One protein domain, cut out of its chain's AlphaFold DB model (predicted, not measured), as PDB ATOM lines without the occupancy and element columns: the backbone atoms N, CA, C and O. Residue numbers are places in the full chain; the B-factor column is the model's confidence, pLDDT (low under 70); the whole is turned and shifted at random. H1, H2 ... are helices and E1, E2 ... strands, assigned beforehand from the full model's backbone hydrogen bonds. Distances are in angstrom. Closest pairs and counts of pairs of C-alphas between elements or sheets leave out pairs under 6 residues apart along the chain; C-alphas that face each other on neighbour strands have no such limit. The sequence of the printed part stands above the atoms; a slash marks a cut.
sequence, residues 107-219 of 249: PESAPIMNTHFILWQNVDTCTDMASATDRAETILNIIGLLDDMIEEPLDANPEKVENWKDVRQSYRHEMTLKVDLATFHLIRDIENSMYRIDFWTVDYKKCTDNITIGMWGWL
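AT A GLANCE: This is residues 107 to 219 of the 249 residues of the protein "Casc1_N domain-containing protein" of Apolygus lucorum (UniProt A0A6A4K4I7). This is a rod built on a long helical hairpin, H2 and H3, with H1 packed along H3 and a strand hairpin, E1 and E2, beside H3's last turns. The 113 printed residues, mostly helix, hold H1 H2 H3 H4 E1 E2 in order, the strands antiparallel. It is loose, radius of gyration of the C-alphas 17.5 A, spanning 61 by 26 by 16 A.

IN THESE COORDINATES: Find C-alpha 110 at (156.543, 132.599, 169.965); H1 runs to 121. H2 is residues 129 to 151, 31.6 A; H3, 158 to 188, 45.2 A; H4, 190 to 193. E1 is 201 to 207; E2, 212 to 218, ends at (118.714, 155.808, 157.879).

HOW THE PARTS SIT: H1 touches H3 at its residues 163 to 174 alone, closest C-alphas Phe 117 and Tyr 171, 7.1 A. H2 touches H3, opposite ways, tilt a shallow 16 degrees, closest C-alphas Met 129 and Ala 182, 5.2 A. E2 and H3 are near each other. Across E1 and E2, N 204 and O 215 are 2.7 A apart. In H1, H2 and H3 every O i to N i+4 pair is within hydrogen-bond range; H4 is too short for one.

THE WHOLE: The farthest C-alphas, Asp 155 and Phe 199, are 61.1 A apart. The printed part has no cut. Look for pLDDT under 70 at 124 to 126, 155 and 199.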
ATOM      1  N   PRO A 107     150.806 130.327 173.252       77.81
ATOM      2  CA  PRO A 107     151.728 131.407 173.598       77.81
ATOM      3  C   PRO A 107     153.088 130.954 174.149       77.81
ATOM      4  O   PRO A 107     154.050 131.724 174.137       77.81
ATOM      5  N   GLU A 108     153.217 129.687 174.546       77.88
ATOM      6  CA  GLU A 108     154.486 129.072 174.960       77.88
ATOM      7  C   GLU A 108     155.544 129.082 173.843       77.88
ATOM      8  O   GLU A 108     156.744 129.168 174.118       77.88
ATOM      9  N   SER A 109     155.111 129.069 172.576       81.31
ATOM     10  CA  SER A 109     155.982 129.100 171.404       81.31
ATOM     11  C   SER A 109     155.736 130.351 170.560       81.31
ATOM     12  O   SER A 109     154.851 130.398 169.703       81.31
ATOM     13  N   ALA A 110     156.582 131.367 170.754       80.12
ATOM     14  CA  ALA A 110     156.543 132.599 169.965       80.12
ATOM     15  C   ALA A 110     156.598 132.370 168.431       80.12
ATOM     16  O   ALA A 110     155.846 133.029 167.713       80.12
ATOM     17  N   PRO A 111     157.394 131.423 167.883       84.88
ATOM     18  CA  PRO A 111     157.384 131.139 166.444       84.88
ATOM     19  C   PRO A 111     156.031 130.651 165.913       84.88
ATOM     20  O   PRO A 111     155.612 131.047 164.822       84.88
ATOM     21  N   ILE A 112     155.336 129.805 166.681       86.06
ATOM     22  CA  ILE A 112     154.014 129.282 166.312       86.06
ATOM     23  C   ILE A 112     152.992 130.420 166.322       86.06
ATOM     24  O   ILE A 112     152.232 130.572 165.367       86.06
ATOM     25  N   MET A 113     153.036 131.271 167.352       88.06
ATOM     26  CA  MET A 113     152.194 132.464 167.452       88.06
ATOM     27  C   MET A 113     152.392 133.421 166.278       88.06
ATOM     28  O   MET A 113     151.409 133.888 165.707       88.06
ATOM     29  N   ASN A 114     153.643 133.675 165.890       87.81
ATOM     30  CA  ASN A 114     153.971 134.557 164.770       87.81
ATOM     31  C   ASN A 114     153.522 133.970 163.433       87.81
ATOM     32  O   ASN A 114     152.998 134.682 162.584       87.81
ATOM     33  N   THR A 115     153.680 132.659 163.252       89.50
ATOM     34  CA  THR A 115     153.231 131.978 162.034       89.50
ATOM     35  C   THR A 115     151.715 132.047 161.916       89.50
ATOM     36  O   THR A 115     151.198 132.410 160.862       89.50
ATOM     37  N   HIS A 116     150.993 131.763 163.000       90.50
ATOM     38  CA  HIS A 116     149.544 131.904 163.009       90.50
ATOM     39  C   HIS A 116     149.103 133.349 162.760       90.50
ATOM     40  O   HIS A 116     148.173 133.572 161.992       90.50
ATOM     41  N   PHE A 117     149.794 134.327 163.349       90.25
ATOM     42  CA  PHE A 117     149.513 135.740 163.118       90.25
ATOM     43  C   PHE A 117     149.643 136.095 161.631       90.25
ATOM     44  O   PHE A 117     148.696 136.606 161.045       90.25
ATOM     45  N   ILE A 118     150.755 135.729 160.987       89.81
ATOM     46  CA  ILE A 118     150.977 135.966 159.551       89.81
ATOM     47  C   ILE A 118     149.914 135.259 158.702       89.81
ATOM     48  O   ILE A 118     149.392 135.836 157.747       89.81
ATOM     49  N   LEU A 119     149.574 134.010 159.032       89.06
ATOM     50  CA  LEU A 119     148.505 133.288 158.342       89.06
ATOM     51  C   LEU A 119     147.174 134.027 158.476       89.06
ATOM     52  O   LEU A 119     146.437 134.119 157.503       89.06
ATOM     53  N   TRP A 120     146.875 134.586 159.643       87.75
ATOM     54  CA  TRP A 120     145.646 135.333 159.860       87.75
ATOM     55  C   TRP A 120     145.607 136.659 159.093       87.75
ATOM     56  O   TRP A 120     144.580 136.955 158.477       87.75
ATOM     57  N   GLN A 121     146.710 137.411 159.055       87.38
ATOM     58  CA  GLN A 121     146.795 138.660 158.287       87.38
ATOM     59  C   GLN A 121     146.467 138.436 156.808       87.38
ATOM     60  O   GLN A 121     145.651 139.160 156.232       87.38
ATOM     61  N   ASN A 122     147.040 137.377 156.231       85.31
ATOM     62  CA  ASN A 122     146.904 137.019 154.818       85.31
ATOM     63  C   ASN A 122     145.554 136.392 154.452       85.31
ATOM     64  O   ASN A 122     145.329 136.048 153.293       85.31
ATOM     65  N   VAL A 123     144.666 136.178 155.422       81.12
ATOM     66  CA  VAL A 123     143.352 135.611 155.154       81.12
ATOM     67  C   VAL A 123     142.331 136.729 154.926       81.12
ATOM     68  O   VAL A 123     142.028 137.522 155.825       81.12
ATOM     69  N   ASP A 124     141.740 136.722 153.731       69.81
ATOM     70  CA  ASP A 124     140.710 137.676 153.289       69.81
ATOM     71  C   ASP A 124     139.297 137.346 153.801       69.81
ATOM     72  O   ASP A 124     138.330 138.014 153.461       69.81
ATOM     73  N   THR A 125     139.124 136.325 154.642       64.06
ATOM     74  CA  THR A 125     137.787 135.822 155.014       64.06
ATOM     75  C   THR A 125     137.000 136.723 155.971       64.06
ATOM     76  O   THR A 125     135.916 136.328 156.384       64.06
ATOM     77  N   CYS A 126     137.532 137.869 156.401       63.94
ATOM     78  CA  CYS A 126     136.823 138.804 157.290       63.94
ATOM     79  C   CYS A 126     136.080 139.899 156.510       63.94
ATOM     80  O   CYS A 126     135.994 141.030 156.979       63.94
ATOM     81  N   THR A 127     135.564 139.589 155.319       71.62
ATOM     82  CA  THR A 127     134.667 140.498 154.590       71.62
ATOM     83  C   THR A 127     133.317 140.643 155.286       71.62
ATOM     84  O   THR A 127     132.697 141.699 155.195       71.62
ATOM     85  N   ASP A 128     132.891 139.612 156.019       82.19
ATOM     86  CA  ASP A 128     131.553 139.525 156.593       82.19
ATOM     87  C   ASP A 128     131.618 139.614 158.124       82.19
ATOM     88  O   ASP A 128     132.514 139.071 158.775       82.19
ATOM     89  N   MET A 129     130.619 140.247 158.742       84.75
ATOM     90  CA  MET A 129     130.597 140.412 160.202       84.75
ATOM     91  C   MET A 129     130.482 139.092 160.971       84.75
ATOM     92  O   MET A 129     130.984 138.988 162.091       84.75
ATOM     93  N   ALA A 130     129.849 138.068 160.393       83.31
ATOM     94  CA  ALA A 130     129.767 136.747 161.016       83.31
ATOM     95  C   ALA A 130     131.155 136.097 161.126       83.31
ATOM     96  O   ALA A 130     131.576 135.722 162.215       83.31
ATOM     97  N   SER A 131     131.918 136.061 160.031       85.81
ATOM     98  CA  SER A 131     133.262 135.478 160.039       85.81
ATOM     99  C   SER A 131     134.255 136.304 160.861       85.81
ATOM    100  O   SER A 131     135.139 135.730 161.500       85.81
ATOM    101  N   ALA A 132     134.105 137.633 160.887       86.38
ATOM    102  CA  ALA A 132     134.910 138.510 161.732       86.38
ATOM    103  C   ALA A 132     134.652 138.264 163.229       86.38
ATOM    104  O   ALA A 132     135.607 138.186 164.002       86.38
ATOM    105  N   THR A 133     133.388 138.093 163.639       86.00
ATOM    106  CA  THR A 133     133.027 137.842 165.048       86.00
ATOM    107  C   THR A 133     133.439 136.447 165.527       86.00
ATOM    108  O   THR A 133     134.070 136.353 166.578       86.00
ATOM    109  N   ASP A 134     133.207 135.394 164.737       86.31
ATOM    110  CA  ASP A 134     133.620 134.021 165.080       86.31
ATOM    111  C   ASP A 134     135.152 133.905 165.224       86.31
ATOM    112  O   ASP A 134     135.691 133.270 166.139       86.31
ATOM    113  N   ARG A 135     135.899 134.568 164.330       86.81
ATOM    114  CA  ARG A 135     137.363 134.628 164.437       86.81
ATOM    115  C   ARG A 135     137.809 135.445 165.636       86.81
ATOM    116  O   ARG A 135     138.751 135.038 166.310       86.81
ATOM    117  N   ALA A 136     137.151 136.566 165.918       87.44
ATOM    118  CA  ALA A 136     137.488 137.388 167.070       87.44
ATOM    119  C   ALA A 136     137.317 136.615 168.387       87.44
ATOM    120  O   ALA A 136     138.188 136.720 169.238       87.44
ATOM    121  N   GLU A 137     136.294 135.767 168.540       88.00
ATOM    122  CA  GLU A 137     136.175 134.879 169.713       88.00
ATOM    123  C   GLU A 137     137.385 133.954 169.868       88.00
ATOM    124  O   GLU A 137     137.965 133.836 170.948       88.00
ATOM    125  N   THR A 138     137.809 133.341 168.764       87.56
ATOM    126  CA  THR A 138     138.971 132.451 168.747       87.56
ATOM    127  C   THR A 138     140.252 133.194 169.143       87.56
ATOM    128  O   THR A 138     141.042 132.702 169.950       87.56
ATOM    129  N   ILE A 139     140.451 134.401 168.606       89.25
ATOM    130  CA  ILE A 139     141.597 135.254 168.937       89.25
ATOM    131  C   ILE A 139     141.532 135.747 170.386       89.25
ATOM    132  O   ILE A 139     142.561 135.789 171.055       89.25
ATOM    133  N   LEU A 140     140.346 136.073 170.899       90.62
ATOM    134  CA  LEU A 140     140.158 136.483 172.288       90.62
ATOM    135  C   LEU A 140     140.520 135.364 173.267       90.62
ATOM    136  O   LEU A 140     141.157 135.648 174.277       90.62
ATOM    137  N   ASN A 141     140.229 134.103 172.938       88.50
ATOM    138  CA  ASN A 141     140.690 132.962 173.736       88.50
ATOM    139  C   ASN A 141     142.226 132.882 173.779       88.50
ATOM    140  O   ASN A 141     142.808 132.669 174.839       88.50
ATOM    141  N   ILE A 142     142.899 133.105 172.644       89.19
ATOM    142  CA  ILE A 142     144.370 133.132 172.574       89.19
ATOM    143  C   ILE A 142     144.938 134.313 173.378       89.19
ATOM    144  O   ILE A 142     145.942 134.162 174.074       89.19
ATOM    145  N   ILE A 143     144.300 135.486 173.305       90.62
ATOM    146  CA  ILE A 143     144.675 136.667 174.095       90.62
ATOM    147  C   ILE A 143     144.502 136.394 175.593       90.62
ATOM    148  O   ILE A 143     145.384 136.768 176.357       90.62
ATOM    149  N   GLY A 144     143.432 135.708 176.006       89.00
ATOM    150  CA  GLY A 144     143.231 135.304 177.400       89.00
ATOM    151  C   GLY A 144     144.373 134.424 177.914       89.00
ATOM    152  O   GLY A 144     144.966 134.725 178.943       89.00
ATOM    153  N   LEU A 145     144.782 133.419 177.130       87.50
ATOM    154  CA  LEU A 145     145.937 132.577 177.471       87.50
ATOM    155  C   LEU A 145     147.252 133.375 177.551       87.50
ATOM    156  O   LEU A 145     148.115 133.070 178.371       87.50
ATOM    157  N   LEU A 146     147.431 134.384 176.691       88.25
ATOM    158  CA  LEU A 146     148.577 135.296 176.765       88.25
ATOM    159  C   LEU A 146     148.544 136.139 178.044       88.25
ATOM    160  O   LEU A 146     149.592 136.332 178.658       88.25
ATOM    161  N   ASP A 147     147.372 136.639 178.434       89.50
ATOM    162  CA  ASP A 147     147.197 137.446 179.641       89.50
ATOM    163  C   ASP A 147     147.543 136.627 180.898       89.50
ATOM    164  O   ASP A 147     148.367 137.082 181.693       89.50
ATOM    165  N   ASP A 148     147.084 135.375 180.995       86.75
ATOM    166  CA  ASP A 148     147.434 134.460 182.095       86.75
ATOM    167  C   ASP A 148     148.956 134.227 182.206       86.75
ATOM    168  O   ASP A 148     149.538 134.201 183.297       86.75
ATOM    169  N   MET A 149     149.645 134.090 181.065       83.81
ATOM    170  CA  MET A 149     151.103 133.916 181.034       83.81
ATOM    171  C   MET A 149     151.874 135.189 181.400       83.81
ATOM    172  O   MET A 149     152.969 135.095 181.965       83.81
ATOM    173  N   ILE A 150     151.337 136.365 181.065       87.31
ATOM    174  CA  ILE A 150     151.941 137.667 181.380       87.31
ATOM    175  C   ILE A 150     151.750 138.011 182.862       87.31
ATOM    176  O   ILE A 150     152.675 138.552 183.469       87.31
ATOM    177  N   GLU A 151     150.582 137.720 183.438       86.56
ATOM    178  CA  GLU A 151     150.287 137.980 184.854       86.56
ATOM    179  C   GLU A 151     151.100 137.081 185.782       86.56
ATOM    180  O   GLU A 151     151.612 137.540 186.807       86.56
ATOM    181  N   GLU A 152     151.286 135.817 185.398       83.44
ATOM    182  CA  GLU A 152     152.081 134.869 186.164       83.44
ATOM    183  C   GLU A 152     153.265 134.305 185.354       83.44
ATOM    184  O   GLU A 152     153.247 133.170 184.865       83.44
ATOM    185  N   PRO A 153     154.371 135.050 185.228       81.06
ATOM    186  CA  PRO A 153     155.570 134.544 184.579       81.06
ATOM    187  C   PRO A 153     156.339 133.636 185.554       81.06
ATOM    188  O   PRO A 153     157.179 134.112 186.311       81.06
ATOM    189  N   LEU A 154     156.050 132.326 185.559       76.25
ATOM    190  CA  LEU A 154     156.743 131.353 186.427       76.25
ATOM    191  C   LEU A 154     158.263 131.329 186.165       76.25
ATOM    192  O   LEU A 154     159.034 131.738 187.027       76.25
ATOM    193  N   ASP A 155     158.672 130.879 184.969       69.06
ATOM    194  CA  ASP A 155     160.078 130.720 184.530       69.06
ATOM    195  C   ASP A 155     160.401 131.555 183.273       69.06
ATOM    196  O   ASP A 155     161.340 131.283 182.517       69.06
ATOM    197  N   ALA A 156     159.588 132.571 182.983       76.00
ATOM    198  CA  ALA A 156     159.759 133.374 181.781       76.00
ATOM    199  C   ALA A 156     160.882 134.409 181.960       76.00
ATOM    200  O   ALA A 156     160.871 135.203 182.899       76.00
ATOM    201  N   ASN A 157     161.831 134.439 181.019       84.00
ATOM    202  CA  ASN A 157     162.803 135.531 180.909       84.00
ATOM    203  C   ASN A 157     162.045 136.857 180.668       84.00
ATOM    204  O   ASN A 157     161.095 136.836 179.881       84.00
ATOM    205  N   PRO A 158     162.448 138.007 181.244       85.19
ATOM    206  CA  PRO A 158     161.882 139.322 180.918       85.19
ATOM    207  C   PRO A 158     161.697 139.580 179.415       85.19
ATOM    208  O   PRO A 158     160.661 140.094 179.014       85.19
ATOM    209  N   GLU A 159     162.639 139.154 178.571       86.38
ATOM    210  CA  GLU A 159     162.517 139.284 177.110       86.38
ATOM    211  C   GLU A 159     161.348 138.476 176.527       86.38
ATOM    212  O   GLU A 159     160.684 138.921 175.595       86.38
ATOM    213  N   LYS A 160     161.064 137.287 177.081       85.06
ATOM    214  CA  LYS A 160     159.912 136.475 176.661       85.06
ATOM    215  C   LYS A 160     158.600 137.142 177.059       85.06
ATOM    216  O   LYS A 160     157.665 137.133 176.268       85.06
ATOM    217  N   VAL A 161     158.551 137.735 178.252       86.75
ATOM    218  CA  VAL A 161     157.372 138.470 178.728       86.75
ATOM    219  C   VAL A 161     157.098 139.681 177.840       86.75
ATOM    220  O   VAL A 161     155.946 139.933 177.499       86.75
ATOM    221  N   GLU A 162     158.139 140.405 177.427       89.06
ATOM    222  CA  GLU A 162     157.971 141.537 176.515       89.06
ATOM    223  C   GLU A 162     157.489 141.086 175.133       89.06
ATOM    224  O   GLU A 162     156.508 141.619 174.623       89.06
ATOM    225  N   ASN A 163     158.062 140.005 174.595       88.19
ATOM    226  CA  ASN A 163     157.591 139.408 173.346       88.19
ATOM    227  C   ASN A 163     156.106 138.993 173.424       88.19
ATOM    228  O   ASN A 163     155.338 139.244 172.500       88.19
ATOM    229  N   TRP A 164     155.650 138.416 174.542       88.25
ATOM    230  CA  TRP A 164     154.228 138.102 174.726       88.25
ATOM    231  C   TRP A 164     153.335 139.343 174.705       88.25
ATOM    232  O   TRP A 164     152.254 139.301 174.112       88.25
ATOM    233  N   LYS A 165     153.775 140.458 175.300       90.25
ATOM    234  CA  LYS A 165     153.032 141.725 175.235       90.25
ATOM    235  C   LYS A 165     152.962 142.266 173.810       90.25
ATOM    236  O   LYS A 165     151.885 142.700 173.400       90.25
ATOM    237  N   ASP A 166     154.063 142.206 173.067       90.75
ATOM    238  CA  ASP A 166     154.133 142.667 171.677       90.75
ATOM    239  C   ASP A 166     153.222 141.838 170.767       90.75
ATOM    240  O   ASP A 166     152.428 142.380 169.991       90.75
ATOM    241  N   VAL A 167     153.269 140.511 170.914       90.38
ATOM    242  CA  VAL A 167     152.380 139.585 170.205       90.38
ATOM    243  C   VAL A 167     150.925 139.897 170.551       90.38
ATOM    244  O   VAL A 167     150.115 140.098 169.647       90.38
ATOM    245  N   ARG A 168     150.580 140.027 171.838       91.31
ATOM    246  CA  ARG A 168     149.222 140.388 172.278       91.31
ATOM    247  C   ARG A 168     148.736 141.683 171.628       91.31
ATOM    248  O   ARG A 168     147.601 141.747 171.155       91.31
ATOM    249  N   GLN A 169     149.583 142.711 171.598       92.50
ATOM    250  CA  GLN A 169     149.231 143.995 171.002       92.50
ATOM    251  C   GLN A 169     149.014 143.876 169.490       92.50
ATOM    252  O   GLN A 169     148.057 144.445 168.965       92.50
ATOM    253  N   SER A 170     149.843 143.083 168.812       92.12
ATOM    254  CA  SER A 170     149.710 142.797 167.380       92.12
ATOM    255  C   SER A 170     148.384 142.099 167.071       92.12
ATOM    256  O   SER A 170     147.652 142.530 166.181       92.12
ATOM    257  N   TYR A 171     148.008 141.087 167.865       91.75
ATOM    258  CA  TYR A 171     146.724 140.399 167.717       91.75
ATOM    259  C   TYR A 171     145.526 141.338 167.926       91.75
ATOM    260  O   TYR A 171     144.581 141.312 167.141       91.75
ATOM    261  N   ARG A 172     145.570 142.203 168.949       92.00
ATOM    262  CA  ARG A 172     144.510 143.197 169.202       92.00
ATOM    263  C   ARG A 172     144.379 144.202 168.060       92.00
ATOM    264  O   ARG A 172     143.261 144.546 167.674       92.00
ATOM    265  N   HIS A 173     145.505 144.666 167.523       92.75
ATOM    266  CA  HIS A 173     145.510 145.600 166.405       92.75
ATOM    267  C   HIS A 173     144.883 144.979 165.154       92.75
ATOM    268  O   HIS A 173     143.937 145.539 164.605       92.75
ATOM    269  N   GLU A 174     145.330 143.784 164.767       91.06
ATOM    270  CA  GLU A 174     144.802 143.081 163.594       91.06
ATOM    271  C   GLU A 174     143.313 142.739 163.755       91.06
ATOM    272  O   GLU A 174     142.528 142.911 162.825       91.06
ATOM    273  N   MET A 175     142.886 142.340 164.960       90.50
ATOM    274  CA  MET A 175     141.471 142.091 165.261       90.50
ATOM    275  C   MET A 175     140.633 143.338 165.002       90.50
ATOM    276  O   MET A 175     139.581 143.262 164.373       90.50
ATOM    277  N   THR A 176     141.123 144.489 165.466       89.88
ATOM    278  CA  THR A 176     140.441 145.775 165.306       89.88
ATOM    279  C   THR A 176     140.322 146.138 163.829       89.88
ATOM    280  O   THR A 176     139.233 146.489 163.388       89.88
ATOM    281  N   LEU A 177     141.395 145.976 163.047       90.75
ATOM    282  CA  LEU A 177     141.378 146.232 161.603       90.75
ATOM    283  C   LEU A 177     140.378 145.339 160.860       90.75
ATOM    284  O   LEU A 177     139.645 145.814 159.998       90.75
ATOM    285  N   LYS A 178     140.324 144.045 161.189       89.94
ATOM    286  CA  LYS A 178     139.403 143.102 160.536       89.94
ATOM    287  C   LYS A 178     137.944 143.377 160.921       89.94
ATOM    288  O   LYS A 178     137.070 143.253 160.070       89.94
ATOM    289  N   VAL A 179     137.676 143.775 162.168       88.81
ATOM    290  CA  VAL A 179     136.334 144.206 162.601       88.81
ATOM    291  C   VAL A 179     135.934 145.520 161.928       88.81
ATOM    292  O   VAL A 179     134.792 145.646 161.493       88.81
ATOM    293  N   ASP A 180     136.854 146.474 161.794       89.75
ATOM    294  CA  ASP A 180     136.607 147.749 161.111       89.75
ATOM    295  C   ASP A 180     136.297 147.535 159.621       89.75
ATOM    296  O   ASP A 180     135.291 148.025 159.112       89.75
ATOM    297  N   LEU A 181     137.070 146.683 158.942       89.50
ATOM    298  CA  LEU A 181     136.809 146.297 157.553       89.50
ATOM    299  C   LEU A 181     135.444 145.615 157.386       89.50
ATOM    300  O   LEU A 181     134.684 145.952 156.477       89.50
ATOM    301  N   ALA A 182     135.106 144.677 158.272       89.06
ATOM    302  CA  ALA A 182     133.810 144.007 158.239       89.06
ATOM    303  C   ALA A 182     132.657 144.990 158.532       89.06
ATOM    304  O   ALA A 182     131.588 144.896 157.927       89.06
ATOM    305  N   THR A 183     132.890 145.987 159.393       88.38
ATOM    306  CA  THR A 183     131.936 147.072 159.664       88.38
ATOM    307  C   THR A 183     131.764 147.964 158.435       88.38
ATOM    308  O   THR A 183     130.640 148.311 158.082       88.38
ATOM    309  N   PHE A 184     132.847 148.279 157.722       89.62
ATOM    310  CA  PHE A 184     132.789 149.008 156.457       89.62
ATOM    311  C   PHE A 184     131.969 148.257 155.400       89.62
ATOM    312  O   PHE A 184     131.107 148.858 154.759       89.62
ATOM    313  N   HIS A 185     132.176 146.947 155.242       87.88
ATOM    314  CA  HIS A 185     131.367 146.128 154.335       87.88
ATOM    315  C   HIS A 185     129.891 146.086 154.750       87.88
ATOM    316  O   HIS A 185     129.019 146.245 153.897       87.88
ATOM    317  N   LEU A 186     129.614 145.972 156.053       87.94
ATOM    318  CA  LEU A 186     128.258 146.023 156.602       87.94
ATOM    319  C   LEU A 186     127.546 147.350 156.281       87.94
ATOM    320  O   LEU A 186     126.371 147.339 155.923       87.94
ATOM    321  N   ILE A 187     128.247 148.484 156.400       86.75
ATOM    322  CA  ILE A 187     127.709 149.814 156.066       86.75
ATOM    323  C   ILE A 187     127.532 149.968 154.556       86.75
ATOM    324  O   ILE A 187     126.545 150.542 154.107       86.75
ATOM    325  N   ARG A 188     128.482 149.480 153.756       87.69
ATOM    326  CA  ARG A 188     128.428 149.609 152.296       87.69
ATOM    327  C   ARG A 188     127.241 148.851 151.705       87.69
ATOM    328  O   ARG A 188     126.584 149.366 150.810       87.69
ATOM    329  N   ASP A 189     126.960 147.661 152.227       84.75
ATOM    330  CA  ASP A 189     125.873 146.796 151.770       84.75
ATOM    331  C   ASP A 189     124.673 146.858 152.740       84.75
ATOM    332  O   ASP A 189     124.087 145.831 153.102       84.75
ATOM    333  N   ILE A 190     124.306 148.081 153.163       82.19
ATOM    334  CA  ILE A 190     123.308 148.351 154.214       82.19
ATOM    335  C   ILE A 190     121.931 147.754 153.910       82.19
ATOM    336  O   ILE A 190     121.247 147.263 154.806       82.19
ATOM    337  N   GLU A 191     121.533 147.762 152.636       75.12
ATOM    338  CA  GLU A 191     120.205 147.327 152.198       75.12
ATOM    339  C   GLU A 191     119.990 145.824 152.369       75.12
ATOM    340  O   GLU A 191     118.873 145.397 152.657       75.12
ATOM    341  N   ASN A 192     121.058 145.039 152.198       80.12
ATOM    342  CA  ASN A 192     121.020 143.578 152.246       80.12
ATOM    343  C   ASN A 192     121.483 143.025 153.598       80.12
ATOM    344  O   ASN A 192     121.085 141.927 153.982       80.12
ATOM    345  N   SER A 193     122.345 143.760 154.300       77.44
ATOM    346  CA  SER A 193     123.062 143.246 155.470       77.44
ATOM    347  C   SER A 193     122.421 143.638 156.806       77.44
ATOM    348  O   SER A 193     122.744 143.039 157.832       77.44
ATOM    349  N   MET A 194     121.519 144.626 156.818       82.88
ATOM    350  CA  MET A 194     120.807 145.074 158.020       82.88
ATOM    351  C   MET A 194     119.332 144.665 158.022       82.88
ATOM    352  O   MET A 194     118.703 144.503 156.978       82.88
ATOM    353  N   TYR A 195     118.751 144.551 159.217       82.19
ATOM    354  CA  TYR A 195     117.322 144.327 159.394       82.19
ATOM    355  C   TYR A 195     116.571 145.653 159.269       82.19
ATOM    356  O   TYR A 195     116.864 146.619 159.973       82.19
ATOM    357  N   ARG A 196     115.569 145.709 158.390       78.69
ATOM    358  CA  ARG A 196     114.669 146.865 158.295       78.69
ATOM    359  C   ARG A 196     113.678 146.846 159.457       78.69
ATOM    360  O   ARG A 196     112.939 145.874 159.608       78.69
ATOM    361  N   ILE A 197     113.675 147.911 160.258       77.88
ATOM    362  CA  ILE A 197     112.672 148.146 161.306       77.88
ATOM    363  C   ILE A 197     111.467 148.862 160.690       77.88
ATOM    364  O   ILE A 197     110.343 148.387 160.811       77.88
ATOM    365  N   ASP A 198     111.732 149.959 159.976       74.19
ATOM    366  CA  ASP A 198     110.736 150.792 159.298       74.19
ATOM    367  C   ASP A 198     111.130 151.006 157.829       74.19
ATOM    368  O   ASP A 198     112.179 150.545 157.375       74.19
ATOM    369  N   PHE A 199     110.313 151.754 157.082       67.12
ATOM    370  CA  PHE A 199     110.579 152.087 155.676       67.12
ATOM    371  C   PHE A 199     111.939 152.774 155.460       67.12
ATOM    372  O   PHE A 199     112.624 152.484 154.487       67.12
ATOM    373  N   TRP A 200     112.354 153.636 156.392       71.88
ATOM    374  CA  TRP A 200     113.587 154.429 156.299       71.88
ATOM    375  C   TRP A 200     114.641 154.060 157.350       71.88
ATOM    376  O   TRP A 200     115.692 154.697 157.383       71.88
ATOM    377  N   THR A 201     114.381 153.079 158.222       80.12
ATOM    378  CA  THR A 201     115.252 152.759 159.367       80.12
ATOM    379  C   THR A 201     115.717 151.314 159.331       80.12
ATOM    380  O   THR A 201     114.907 150.386 159.252       80.12
ATOM    381  N   VAL A 202     117.026 151.132 159.471       83.25
ATOM    382  CA  VAL A 202     117.682 149.827 159.573       83.25
ATOM    383  C   VAL A 202     118.452 149.691 160.877       83.25
ATOM    384  O   VAL A 202     118.991 150.669 161.396       83.25
ATOM    385  N   ASP A 203     118.507 148.463 161.378       85.19
ATOM    386  CA  ASP A 203     119.266 148.047 162.552       85.19
ATOM    387  C   ASP A 203     120.027 146.753 162.250       85.19
ATOM    388  O   ASP A 203     119.544 145.836 161.581       85.19
ATOM    389  N   TYR A 204     121.239 146.670 162.768       85.12
ATOM    390  CA  TYR A 204     122.052 145.479 162.799       85.12
ATOM    391  C   TYR A 204     122.466 145.207 164.233       85.12
ATOM    392  O   TYR A 204     123.145 146.018 164.862       85.12
ATOM    393  N   LYS A 205     122.148 144.005 164.712       85.00
ATOM    394  CA  LYS A 205     122.534 143.550 166.040       85.00
ATOM    395  C   LYS A 205     123.144 142.162 165.984       85.00
ATOM    396  O   LYS A 205     122.498 141.194 165.584       85.00
ATOM    397  N   LYS A 206     124.373 142.053 166.480       83.19
ATOM    398  CA  LYS A 206     125.070 140.787 166.698       83.19
ATOM    399  C   LYS A 206     125.628 140.772 168.113       83.19
ATOM    400  O   LYS A 206     126.392 141.649 168.503       83.19
ATOM    401  N   CYS A 207     125.238 139.760 168.876       81.00
ATOM    402  CA  CYS A 207     125.757 139.513 170.213       81.00
ATOM    403  C   CYS A 207     126.466 138.166 170.207       81.00
ATOM    404  O   CYS A 207     125.851 137.149 169.884       81.00
ATOM    405  N   THR A 208     127.736 138.180 170.572       81.12
ATOM    406  CA  THR A 208     128.501 137.014 170.988       81.12
ATOM    407  C   THR A 208     128.787 137.090 172.483       81.12
ATOM    408  O   THR A 208     128.392 138.054 173.146       81.12
ATOM    409  N   ASP A 209     129.440 136.070 173.040       81.69
ATOM    410  CA  ASP A 209     129.756 136.041 174.471       81.69
ATOM    411  C   ASP A 209     130.733 137.154 174.868       81.69
ATOM    412  O   ASP A 209     130.588 137.749 175.933       81.69
ATOM    413  N   ASN A 210     131.669 137.497 173.977       80.44
ATOM    414  CA  ASN A 210     132.707 138.490 174.252       80.44
ATOM    415  C   ASN A 210     132.513 139.827 173.521       80.44
ATOM    416  O   ASN A 210     133.097 140.832 173.922       80.44
ATOM    417  N   ILE A 211     131.736 139.861 172.431       81.69
ATOM    418  CA  ILE A 211     131.589 141.050 171.585       81.69
ATOM    419  C   ILE A 211     130.108 141.323 171.347       81.69
ATOM    420  O   ILE A 211     129.316 140.448 171.015       81.69
ATOM    421  N   THR A 212     129.708 142.578 171.492       84.00
ATOM    422  CA  THR A 212     128.370 143.022 171.112       84.00
ATOM    423  C   THR A 212     128.499 144.177 170.143       84.00
ATOM    424  O   THR A 212     129.149 145.174 170.442       84.00
ATOM    425  N   ILE A 213     127.888 144.019 168.974       84.12
ATOM    426  CA  ILE A 213     127.912 144.994 167.890       84.12
ATOM    427  C   ILE A 213     126.472 145.362 167.586       84.12
ATOM    428  O   ILE A 213     125.638 144.492 167.322       84.12
ATOM    429  N   GLY A 214     126.190 146.657 167.657       85.12
ATOM    430  CA  GLY A 214     124.907 147.226 167.287       85.12
ATOM    431  C   GLY A 214     125.131 148.465 166.445       85.12
ATOM    432  O   GLY A 214     125.970 149.297 166.788       85.12
ATOM    433  N   MET A 215     124.401 148.570 165.346       84.38
ATOM    434  CA  MET A 215     124.465 149.704 164.440       84.38
ATOM    435  C   MET A 215     123.073 149.979 163.906       84.38
ATOM    436  O   MET A 215     122.360 149.055 163.549       84.38
ATOM    437  N   TRP A 216     122.712 151.249 163.809       84.81
ATOM    438  CA  TRP A 216     121.476 151.677 163.178       84.81
ATOM    439  C   TRP A 216     121.778 152.758 162.151       84.81
ATOM    440  O   TRP A 216     122.773 153.477 162.262       84.81
ATOM    441  N   GLY A 217     120.923 152.864 161.144       81.88
ATOM    442  CA  GLY A 217     121.101 153.811 160.054       81.88
ATOM    443  C   GLY A 217     119.779 154.232 159.436       81.88
ATOM    444  O   GLY A 217     118.741 153.593 159.630       81.88
ATOM    445  N   TRP A 218     119.825 155.337 158.697       78.25
ATOM    446  CA  TRP A 218     118.714 155.808 157.879       78.25
ATOM    447  C   TRP A 218     118.997 155.503 156.412       78.25
ATOM    448  O   TRP A 218     120.117 155.724 155.955       78.25
ATOM    449  N   LEU A 219     117.993 155.037 155.674       76.12
ATOM    450  CA  LEU A 219     118.082 154.931 154.220       76.12
ATOM    451  C   LEU A 219     117.771 156.292 153.587       76.12
ATOM    452  O   LEU A 219     116.853 156.999 154.017       76.12
TER     453      LEU A 219